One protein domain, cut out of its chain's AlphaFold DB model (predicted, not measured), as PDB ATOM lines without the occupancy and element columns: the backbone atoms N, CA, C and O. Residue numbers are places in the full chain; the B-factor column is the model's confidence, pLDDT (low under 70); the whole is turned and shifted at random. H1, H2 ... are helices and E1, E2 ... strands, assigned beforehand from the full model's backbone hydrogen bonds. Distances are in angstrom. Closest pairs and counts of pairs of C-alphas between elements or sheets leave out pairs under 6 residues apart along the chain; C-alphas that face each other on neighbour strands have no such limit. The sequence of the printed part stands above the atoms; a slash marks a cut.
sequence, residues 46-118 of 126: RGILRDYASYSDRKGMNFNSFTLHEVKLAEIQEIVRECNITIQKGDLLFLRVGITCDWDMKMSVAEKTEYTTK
ATOM      1  N   ARG A  46     -61.368 -83.179 -32.390       94.81
ATOM      2  CA  ARG A  46     -61.519 -84.219 -31.381       94.81
ATOM      3  C   ARG A  46     -60.791 -83.805 -30.104       94.81
ATOM      4  O   ARG A  46     -59.612 -83.469 -30.133       94.81
ATOM      5  N   GLY A  47     -61.500 -83.832 -28.980       93.62
ATOM      6  CA  GLY A  47     -60.932 -83.573 -27.660       93.62
ATOM      7  C   GLY A  47     -60.500 -84.856 -26.959       93.62
ATOM      8  O   GLY A  47     -61.218 -85.855 -26.995       93.62
ATOM      9  N   ILE A  48     -59.356 -84.820 -26.279       94.56
ATOM     10  CA  ILE A  48     -58.901 -85.879 -25.379       94.56
ATOM     11  C   ILE A  48     -58.785 -85.322 -23.960       94.56
ATOM     12  O   ILE A  48     -57.975 -84.441 -23.701       94.56
ATOM     13  N   LEU A  49     -59.581 -85.841 -23.024       94.44
ATOM     14  CA  LEU A  49     -59.512 -85.449 -21.613       94.44
ATOM     15  C   LEU A  49     -58.628 -86.419 -20.828       94.44
ATOM     16  O   LEU A  49     -58.921 -87.612 -20.769       94.44
ATOM     17  N   ARG A  50     -57.559 -85.905 -20.217       94.00
ATOM     18  CA  ARG A  50     -56.685 -86.631 -19.294       94.00
ATOM     19  C   ARG A  50     -56.936 -86.133 -17.877       94.00
ATOM     20  O   ARG A  50     -56.720 -84.961 -17.574       94.00
ATOM     21  N   ASP A  51     -57.423 -87.031 -17.031       92.00
ATOM     22  CA  ASP A  51     -57.738 -86.734 -15.639       92.00
ATOM     23  C   ASP A  51     -56.528 -87.007 -14.744       92.00
ATOM     24  O   ASP A  51     -56.280 -88.145 -14.339       92.00
ATOM     25  N   TYR A  52     -55.749 -85.957 -14.491       92.25
ATOM     26  CA  TYR A  52     -54.537 -86.047 -13.687       92.25
ATOM     27  C   TYR A  52     -54.851 -86.106 -12.191       92.25
ATOM     28  O   TYR A  52     -54.215 -86.875 -11.482       92.25
ATOM     29  N   ALA A  53     -55.875 -85.381 -11.729       90.25
ATOM     30  CA  ALA A  53     -56.293 -85.390 -10.325       90.25
ATOM     31  C   ALA A  53     -56.683 -86.801  -9.855       90.25
ATOM     32  O   ALA A  53     -56.174 -87.321  -8.869       90.25
ATOM     33  N   SER A  54     -57.529 -87.499 -10.618       90.06
ATOM     34  CA  SER A  54     -57.884 -88.871 -10.244       90.06
ATOM     35  C   SER A  54     -56.733 -89.859 -10.442       90.06
ATOM     36  O   SER A  54     -56.720 -90.913  -9.812       90.06
ATOM     37  N   TYR A  55     -55.776 -89.569 -11.328       91.69
ATOM     38  CA  TYR A  55     -54.558 -90.368 -11.464       91.69
ATOM     39  C   TYR A  55     -53.634 -90.208 -10.248       91.69
ATOM     40  O   TYR A  55     -53.159 -91.212  -9.716       91.69
ATOM     41  N   SER A  56     -53.431 -88.980  -9.768       90.38
ATOM     42  CA  SER A  56     -52.597 -88.704  -8.598       90.38
ATOM     43  C   SER A  56     -53.164 -89.349  -7.338       90.38
ATOM     44  O   SER A  56     -52.417 -90.008  -6.619       90.38
ATOM     45  N   ASP A  57     -54.485 -89.286  -7.143       89.50
ATOM     46  CA  ASP A  57     -55.162 -89.935  -6.015       89.50
ATOM     47  C   ASP A  57     -54.916 -91.452  -6.003       89.50
ATOM     48  O   ASP A  57     -54.571 -92.026  -4.969       89.50
ATOM     49  N   ARG A  58     -55.010 -92.115  -7.168       91.00
ATOM     50  CA  ARG A  58     -54.745 -93.563  -7.294       91.00
ATOM     51  C   ARG A  58     -53.292 -93.930  -7.019       91.00
ATOM     52  O   ARG A  58     -53.023 -95.001  -6.483       91.00
ATOM     53  N   LYS A  59     -52.354 -93.070  -7.419       89.31
ATOM     54  CA  LYS A  59     -50.917 -93.272  -7.195       89.31
ATOM     55  C   LYS A  59     -50.469 -92.838  -5.794       89.31
ATOM     56  O   LYS A  59     -49.298 -93.009  -5.469       89.31
ATOM     57  N   GLY A  60     -51.369 -92.288  -4.972       86.69
ATOM     58  CA  GLY A  60     -51.042 -91.746  -3.652       86.69
ATOM     59  C   GLY A  60     -50.208 -90.462  -3.708       86.69
ATOM     60  O   GLY A  60     -49.568 -90.097  -2.725       86.69
ATOM     61  N   MET A  61     -50.192 -89.782  -4.856       85.12
ATOM     62  CA  MET A  61     -49.513 -88.505  -5.031       85.12
ATOM     63  C   MET A  61     -50.440 -87.395  -4.544       85.12
ATOM     64  O   MET A  61     -51.397 -87.027  -5.222       85.12
ATOM     65  N   ASN A  62     -50.162 -86.868  -3.356       78.25
ATOM     66  CA  ASN A  62     -50.881 -85.720  -2.824       78.25
ATOM     67  C   ASN A  62     -50.158 -84.444  -3.259       78.25
ATOM     68  O   ASN A  62     -49.045 -84.183  -2.803       78.25
ATOM     69  N   PHE A  63     -50.774 -83.666  -4.145       81.06
ATOM     70  CA  PHE A  63     -50.285 -82.343  -4.520       81.06
ATOM     71  C   PHE A  63     -51.377 -81.298  -4.285       81.06
ATOM     72  O   PHE A  63     -52.570 -81.609  -4.290       81.06
ATOM     73  N   ASN A  64     -50.961 -80.060  -4.034       80.44
ATOM     74  CA  ASN A  64     -51.869 -78.930  -3.891       80.44
ATOM     75  C   ASN A  64     -51.977 -78.216  -5.243       80.44
ATOM     76  O   ASN A  64     -50.970 -77.725  -5.759       80.44
ATOM     77  N   SER A  65     -53.190 -78.121  -5.797       82.25
ATOM     78  CA  SER A  65     -53.429 -77.458  -7.087       82.25
ATOM     79  C   SER A  65     -53.079 -75.962  -7.104       82.25
ATOM     80  O   SER A  65     -52.965 -75.383  -8.181       82.25
ATOM     81  N   PHE A  66     -52.917 -75.327  -5.937       81.25
ATOM     82  CA  PHE A  66     -52.533 -73.915  -5.799       81.25
ATOM     83  C   PHE A  66     -51.025 -73.698  -5.629       81.25
ATOM     84  O   PHE A  66     -50.582 -72.557  -5.521       81.25
ATOM     85  N   THR A  67     -50.237 -74.772  -5.613       81.38
ATOM     86  CA  THR A  67     -48.769 -74.715  -5.573       81.38
ATOM     87  C   THR A  67     -48.176 -75.091  -6.926       81.38
ATOM     88  O   THR A  67     -48.846 -75.725  -7.744       81.38
ATOM     89  N   LEU A  68     -46.919 -74.712  -7.174       83.38
ATOM     90  CA  LEU A  68     -46.215 -75.098  -8.395       83.38
ATOM     91  C   LEU A  68     -46.041 -76.623  -8.431       83.38
ATOM     92  O   LEU A  68     -45.215 -77.182  -7.711       83.38
ATOM     93  N   HIS A  69     -46.813 -77.282  -9.291       86.12
ATOM     94  CA  HIS A  69     -46.727 -78.718  -9.538       86.12
ATOM     95  C   HIS A  69     -46.481 -78.976 -11.022       86.12
ATOM     96  O   HIS A  69     -47.283 -78.594 -11.877       86.12
ATOM     97  N   GLU A  70     -45.363 -79.626 -11.332       88.69
ATOM     98  CA  GLU A  70     -45.000 -79.968 -12.704       88.69
ATOM     99  C   GLU A  70     -45.628 -81.308 -13.101       88.69
ATOM    100  O   GLU A  70     -45.278 -82.363 -12.568       88.69
ATOM    101  N   VAL A  71     -46.536 -81.278 -14.081       89.69
ATOM    102  CA  VAL A  71     -47.103 -82.497 -14.668       89.69
ATOM    103  C   VAL A  71     -46.139 -83.049 -15.712       89.69
ATOM    104  O   VAL A  71     -45.928 -82.442 -16.766       89.69
ATOM    105  N   LYS A  72     -45.574 -84.230 -15.451       92.31
ATOM    106  CA  LYS A  72     -44.577 -84.827 -16.347       92.31
ATOM    107  C   LYS A  72     -45.247 -85.498 -17.540       92.31
ATOM    108  O   LYS A  72     -46.246 -86.205 -17.412       92.31
ATOM    109  N   LEU A  73     -44.618 -85.390 -18.711       92.94
ATOM    110  CA  LEU A  73     -45.092 -86.068 -19.924       92.94
ATOM    111  C   LEU A  73     -45.218 -87.590 -19.734       92.94
ATOM    112  O   LEU A  73     -46.160 -88.192 -20.245       92.94
ATOM    113  N   ALA A  74     -44.298 -88.205 -18.985       93.75
ATOM    114  CA  ALA A  74     -44.316 -89.641 -18.710       93.75
ATOM    115  C   ALA A  74     -45.606 -90.091 -17.998       93.75
ATOM    116  O   ALA A  74     -46.150 -91.143 -18.327       93.75
ATOM    117  N   GLU A  75     -46.133 -89.267 -17.088       92.31
ATOM    118  CA  GLU A  75     -47.376 -89.535 -16.355       92.31
ATOM    119  C   GLU A  75     -48.581 -89.450 -17.295       92.31
ATOM    120  O   GLU A  75     -49.447 -90.321 -17.298       92.31
ATOM    121  N   ILE A  76     -48.600 -88.449 -18.182       93.00
ATOM    122  CA  ILE A  76     -49.642 -88.327 -19.208       93.00
ATOM    123  C   ILE A  76     -49.615 -89.547 -20.139       93.00
ATOM    124  O   ILE A  76     -50.663 -90.113 -20.450       93.00
ATOM    125  N   GLN A  77     -48.429 -89.991 -20.561       93.38
ATOM    126  CA  GLN A  77     -48.267 -91.189 -21.391       93.38
ATOM    127  C   GLN A  77     -48.693 -92.471 -20.668       93.38
ATOM    128  O   GLN A  77     -49.149 -93.413 -21.313       93.38
ATOM    129  N   GLU A  78     -48.535 -92.541 -19.348       93.94
ATOM    130  CA  GLU A  78     -49.049 -93.643 -18.536       93.94
ATOM    131  C   GLU A  78     -50.576 -93.651 -18.509       93.94
ATOM    132  O   GLU A  78     -51.169 -94.665 -18.866       93.94
ATOM    133  N   ILE A  79     -51.216 -92.509 -18.241       92.75
ATOM    134  CA  ILE A  79     -52.682 -92.374 -18.276       92.75
ATOM    135  C   ILE A  79     -53.240 -92.765 -19.656       92.75
ATOM    136  O   ILE A  79     -54.263 -93.438 -19.759       92.75
ATOM    137  N   VAL A  80     -52.568 -92.362 -20.739       94.12
ATOM    138  CA  VAL A  80     -52.969 -92.716 -22.112       94.12
ATOM    139  C   VAL A  80     -52.902 -94.228 -22.345       94.12
ATOM    140  O   VAL A  80     -53.812 -94.780 -22.971       94.12
ATOM    141  N   ARG A  81     -51.865 -94.897 -21.821       93.31
ATOM    142  CA  ARG A  81     -51.714 -96.358 -21.889       93.31
ATOM    143  C   ARG A  81     -52.760 -97.077 -21.037       93.31
ATOM    144  O   ARG A  81     -53.382 -98.005 -21.540       93.31
ATOM    145  N   GLU A  82     -52.992 -96.632 -19.800       92.69
ATOM    146  CA  GLU A  82     -54.005 -97.198 -18.890       92.69
ATOM    147  C   GLU A  82     -55.409 -97.150 -19.507       92.69
ATOM    148  O   GLU A  82     -56.156 -98.124 -19.449       92.69
ATOM    149  N   CYS A  83     -55.766 -96.028 -20.133       90.75
ATOM    150  CA  CYS A  83     -57.076 -95.855 -20.757       90.75
ATOM    151  C   CYS A  83     -57.162 -96.412 -22.189       90.75
ATOM    152  O   CYS A  83     -58.221 -96.301 -22.803       90.75
ATOM    153  N   ASN A  84     -56.076 -96.980 -22.728       93.25
ATOM    154  CA  ASN A  84     -55.969 -97.483 -24.101       93.25
ATOM    155  C   ASN A  84     -56.434 -96.466 -25.167       93.25
ATOM    156  O   ASN A  84     -57.255 -96.765 -26.037       93.25
ATOM    157  N   ILE A  85     -55.940 -95.229 -25.081       92.81
ATOM    158  CA  ILE A  85     -56.359 -94.137 -25.970       92.81
ATOM    159  C   ILE A  85     -55.303 -93.868 -27.034       92.81
ATOM    160  O   ILE A  85     -54.115 -93.770 -26.752       92.81
ATOM    161  N   THR A  86     -55.751 -93.706 -28.276       93.50
ATOM    162  CA  THR A  86     -54.876 -93.387 -29.409       93.50
ATOM    163  C   THR A  86     -54.920 -91.892 -29.708       93.50
ATOM    164  O   THR A  86     -55.936 -91.380 -30.179       93.50
ATOM    165  N   ILE A  87     -53.805 -91.199 -29.468       92.94
ATOM    166  CA  ILE A  87     -53.635 -89.789 -29.842       92.94
ATOM    167  C   ILE A  87     -53.446 -89.703 -31.359       92.94
ATOM    168  O   ILE A  87     -52.632 -90.427 -31.930       92.94
ATOM    169  N   GLN A  88     -54.184 -88.810 -32.017       93.62
ATOM    170  CA  GLN A  88     -53.985 -88.494 -33.430       93.62
ATOM    171  C   GLN A  88     -53.661 -87.012 -33.609       93.62
ATOM    172  O   GLN A  88     -53.882 -86.166 -32.741       93.62
ATOM    173  N   LYS A  89     -53.099 -86.694 -34.774       93.62
ATOM    174  CA  LYS A  89     -52.771 -85.320 -35.139       93.62
ATOM    175  C   LYS A  89     -54.049 -84.478 -35.210       93.62
ATOM    176  O   LYS A  89     -54.986 -84.850 -35.907       93.62
ATOM    177  N   GLY A  90     -54.034 -83.325 -34.544       90.19
ATOM    178  CA  GLY A  90     -55.185 -82.421 -34.467       90.19
ATOM    179  C   GLY A  90     -56.066 -82.627 -33.231       90.19
ATOM    180  O   GLY A  90     -57.080 -81.945 -33.114       90.19
ATOM    181  N   ASP A  91     -55.686 -83.522 -32.313       94.62
ATOM    182  CA  ASP A  91     -56.370 -83.658 -31.027       94.62
ATOM    183  C   ASP A  91     -56.156 -82.437 -30.124       94.62
ATOM    184  O   ASP A  91     -55.051 -81.903 -30.003       94.62
ATOM    185  N   LEU A  92     -57.226 -82.046 -29.435       94.06
ATOM    186  CA  LEU A  92     -57.228 -81.021 -28.397       94.06
ATOM    187  C   LEU A  92     -57.057 -81.702 -27.038       94.06
ATOM    188  O   LEU A  92     -57.954 -82.402 -26.567       94.06
ATOM    189  N   LEU A  93     -55.894 -81.521 -26.413       93.88
ATOM    190  CA  LEU A  93     -55.614 -82.073 -25.092       93.88
ATOM    191  C   LEU A  93     -56.242 -81.207 -23.997       93.88
ATOM    192  O   LEU A  93     -55.858 -80.058 -23.804       93.88
ATOM    193  N   PHE A  94     -57.150 -81.804 -23.235       94.12
ATOM    194  CA  PHE A  94     -57.669 -81.257 -21.990       94.12
ATOM    195  C   PHE A  94     -57.009 -81.984 -20.825       94.12
ATOM    196  O   PHE A  94     -57.095 -83.208 -20.725       94.12
ATOM    197  N   LEU A  95     -56.361 -81.239 -19.936       93.25
ATOM    198  CA  LEU A  95     -55.725 -81.780 -18.741       93.25
ATOM    199  C   LEU A  95     -56.478 -81.284 -17.505       93.25
ATOM    200  O   LEU A  95     -56.492 -80.086 -17.222       93.25
ATOM    201  N   ARG A  96     -57.122 -82.197 -16.770       92.06
ATOM    202  CA  ARG A  96     -57.828 -81.869 -15.524       92.06
ATOM    203  C   ARG A  96     -56.898 -82.079 -14.334       92.06
ATOM    204  O   ARG A  96     -56.634 -83.217 -13.958       92.06
ATOM    205  N   VAL A  97     -56.446 -80.978 -13.737       89.56
ATOM    206  CA  VAL A  97     -55.537 -80.978 -12.573       89.56
ATOM    207  C   VAL A  97     -56.245 -80.911 -11.218       89.56
ATOM    208  O   VAL A  97     -55.639 -81.268 -10.225       89.56
ATOM    209  N   GLY A  98     -57.528 -80.530 -11.163       88.50
ATOM    210  CA  GLY A  98     -58.317 -80.599  -9.921       88.50
ATOM    211  C   GLY A  98     -58.468 -79.298  -9.124       88.50
ATOM    212  O   GLY A  98     -59.039 -79.347  -8.040       88.50
ATOM    213  N   ILE A  99     -58.077 -78.137  -9.672       87.50
ATOM    214  CA  ILE A  99     -58.202 -76.816  -9.007       87.50
ATOM    215  C   ILE A  99     -59.599 -76.584  -8.410       87.50
ATOM    216  O   ILE A  99     -59.715 -76.119  -7.282       87.50
ATOM    217  N   THR A 100     -60.665 -76.919  -9.141       87.12
ATOM    218  CA  THR A 100     -62.046 -76.730  -8.666       87.12
ATOM    219  C   THR A 100     -62.375 -77.605  -7.459       87.12
ATOM    220  O   THR A 100     -63.018 -77.144  -6.524       87.12
ATOM    221  N   CYS A 101     -61.900 -78.854  -7.453       85.88
ATOM    222  CA  CYS A 101     -62.090 -79.781  -6.341       85.88
ATOM    223  C   CYS A 101     -61.371 -79.274  -5.086       85.88
ATOM    224  O   CYS A 101     -61.963 -79.205  -4.012       85.88
ATOM    225  N   ASP A 102     -60.115 -78.850  -5.238       86.06
ATOM    226  CA  ASP A 102     -59.324 -78.316  -4.129       86.06
ATOM    227  C   ASP A 102     -59.922 -77.012  -3.587       86.06
ATOM    228  O   ASP A 102     -60.014 -76.835  -2.371       86.06
ATOM    229  N   TRP A 103     -60.399 -76.132  -4.472       84.25
ATOM    230  CA  TRP A 103     -61.103 -74.914  -4.081       84.25
ATOM    231  C   TRP A 103     -62.339 -75.235  -3.240       84.25
ATOM    232  O   TRP A 103     -62.507 -74.681  -2.160       84.25
ATOM    233  N   ASP A 104     -63.214 -76.127  -3.695       86.00
ATOM    234  CA  ASP A 104     -64.487 -76.369  -3.013       86.00
ATOM    235  C   ASP A 104     -64.353 -77.222  -1.751       86.00
ATOM    236  O   ASP A 104     -65.039 -76.951  -0.767       86.00
ATOM    237  N   MET A 105     -63.470 -78.223  -1.761       85.06
ATOM    238  CA  MET A 105     -63.411 -79.238  -0.706       85.06
ATOM    239  C   MET A 105     -62.282 -79.029   0.305       85.06
ATOM    240  O   MET A 105     -62.424 -79.464   1.446       85.06
ATOM    241  N   LYS A 106     -61.160 -78.413  -0.093       81.75
ATOM    242  CA  LYS A 106     -59.964 -78.300   0.762       81.75
ATOM    243  C   LYS A 106     -59.752 -76.895   1.323       81.75
ATOM    244  O   LYS A 106     -59.187 -76.780   2.403       81.75
ATOM    245  N   MET A 107     -60.209 -75.847   0.631       82.62
ATOM    246  CA  MET A 107     -60.046 -74.465   1.094       82.62
ATOM    247  C   MET A 107     -61.242 -73.971   1.912       82.62
ATOM    248  O   MET A 107     -62.395 -74.005   1.475       82.62
ATOM    249  N   SER A 108     -60.947 -73.407   3.077       86.88
ATOM    250  CA  SER A 108     -61.893 -72.638   3.879       86.88
ATOM    251  C   SER A 108     -62.218 -71.282   3.235       86.88
ATOM    252  O   SER A 108     -61.499 -70.769   2.375       86.88
ATOM    253  N   VAL A 109     -63.309 -70.648   3.675       85.12
ATOM    254  CA  VAL A 109     -63.716 -69.314   3.187       85.12
ATOM    255  C   VAL A 109     -62.641 -68.249   3.462       85.12
ATOM    256  O   VAL A 109     -62.433 -67.356   2.639       85.12
ATOM    257  N   ALA A 110     -61.928 -68.363   4.588       85.94
ATOM    258  CA  ALA A 110     -60.843 -67.453   4.946       85.94
ATOM    259  C   ALA A 110     -59.671 -67.564   3.956       85.94
ATOM    260  O   ALA A 110     -59.247 -66.555   3.398       85.94
ATOM    261  N   GLU A 111     -59.230 -68.787   3.650       83.62
ATOM    262  CA  GLU A 111     -58.140 -69.045   2.697       83.62
ATOM    263  C   GLU A 111     -58.506 -68.613   1.268       83.62
ATOM    264  O   GLU A 111     -57.668 -68.074   0.547       83.62
ATOM    265  N   LYS A 112     -59.772 -68.780   0.855       84.31
ATOM    266  CA  LYS A 112     -60.272 -68.281  -0.444       84.31
ATOM    267  C   LYS A 112     -60.191 -66.758  -0.546       84.31
ATOM    268  O   LYS A 112     -59.824 -66.212  -1.590       84.31
ATOM    269  N   THR A 113     -60.541 -66.075   0.542       85.00
ATOM    270  CA  THR A 113     -60.483 -64.610   0.619       85.00
ATOM    271  C   THR A 113     -59.034 -64.139   0.558       85.00
ATOM    272  O   THR A 113     -58.711 -63.265  -0.243       85.00
ATOM    273  N   GLU A 114     -58.146 -64.782   1.320       85.25
ATOM    274  CA  GLU A 114     -56.715 -64.479   1.318       85.25
ATOM    275  C   GLU A 114     -56.095 -64.675  -0.071       85.25
ATOM    276  O   GLU A 114     -55.430 -63.772  -0.579       85.25
ATOM    277  N   TYR A 115     -56.374 -65.805  -0.732       80.19
ATOM    278  CA  TYR A 115     -55.898 -66.073  -2.091       80.19
ATOM    279  C   TYR A 115     -56.329 -64.984  -3.085       80.19
ATOM    280  O   TYR A 115     -55.528 -64.556  -3.912       80.19
ATOM    281  N   THR A 116     -57.559 -64.476  -2.961       81.25
ATOM    282  CA  THR A 116     -58.085 -63.398  -3.821       81.25
ATOM    283  C   THR A 116     -57.378 -62.060  -3.579       81.25
ATOM    284  O   THR A 116     -57.258 -61.248  -4.492       81.25
ATOM    285  N   THR A 117     -56.894 -61.819  -2.358       83.50
ATOM    286  CA  THR A 117     -56.195 -60.576  -1.992       83.50
ATOM    287  C   THR A 117     -54.704 -60.562  -2.336       83.50
ATOM    288  O   THR A 117     -54.078 -59.504  -2.249       83.50
ATOM    289  N   LYS A 118     -54.116 -61.698  -2.741       77.25
ATOM    290  CA  LYS A 118     -52.696 -61.763  -3.115       77.25
ATOM    291  C   LYS A 118     -52.453 -60.965  -4.414       77.25
ATOM    292  O   LYS A 118     -53.083 -61.256  -5.427       77.25
TER     293      LYS A 118
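This is residues 46 to 118 of the 126 residues of an uncharacterized protein of Aspergillus tamarii (UniProt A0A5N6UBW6). Two short parallel strands, E1 and E2, lie side by side, with H2 beside E1 and H1 running on from the end of E1; beyond the end of E2 the backbone goes on as an arm of two short helices, H3 and then H4. A wide loop, residues 60 to 72, swings out between H1 and H2. The printed part has 73 residues with four named helices and two named strands, in the order E1, H1, H2, E2, H3, H4, and its class is mixed, helices and strands. It is loose, with a radius of gyration of the C-alphas of 14.7 A, and elongated, spanning 44 by 27 by 18 A.

E1, residues 47 to 51, is the parallel neighbour of E2, residues 92 to 96, with 21 degrees between their directions. The C-alphas of Leu 49 and Phe 94 face each other at 4.6 A. N 50 and O 94 are within hydrogen-bond range at 2.8 A, and so are N 96 and O 50 at 2.9 A. Between these strands come H1, residues 52 to 59, and H2, residues 73 to 82; E1, H1, H2 and E2 form a strand-helix-strand unit, two parallel neighbour strands with helices between them along the chain, and its crossover is right-handed. The closest C-alphas of H1 and E2 are those of Tyr 52 and Arg 96, 5.6 A apart. H1 and H2 are close but not clearly touching, with the C-alphas of Tyr 55 and Ile 79 closest at 7.3 A, and their lines are about perpendicular at 76 degrees. The closest C-alphas of E1 and H2 are those of Arg 50 and Ile 79, 7.1 A apart. H3, residues 99 to 105, and H4, residues 109 to 117, are close but not clearly touching, with the C-alphas of Trp 103 and Lys 112 closest at 7.6 A. They run opposite ways at a shallow tilt of 33 degrees, only just short of steep. H4 is apart from E1, E2, H1 and H2. Every O i to N i+4 pair is within hydrogen-bond range in H1, H2, H3 and H4.

E1 begins at C-alpha 47 at (-60.932, -83.573, -27.660) and is 12.8 A long; H1 measures 10.4 A. H2, the longest helix by residues, measures 14.3 A and begins at C-alpha 73 at (-45.092, -86.068, -19.924). E2 measures 12.9 A, H3 10.1 A and H4 12.6 A, ending at C-alpha 117 at (-56.195, -60.576, -1.992).

The two C-alphas farthest apart, those of Lys 89 and Ala 110, are 44.6 A apart. The printed part has no cut. The link from H1 to H2 is long, with 13 residues. The mean pLDDT of the printed part is 88.8, and no printed residue is under 70.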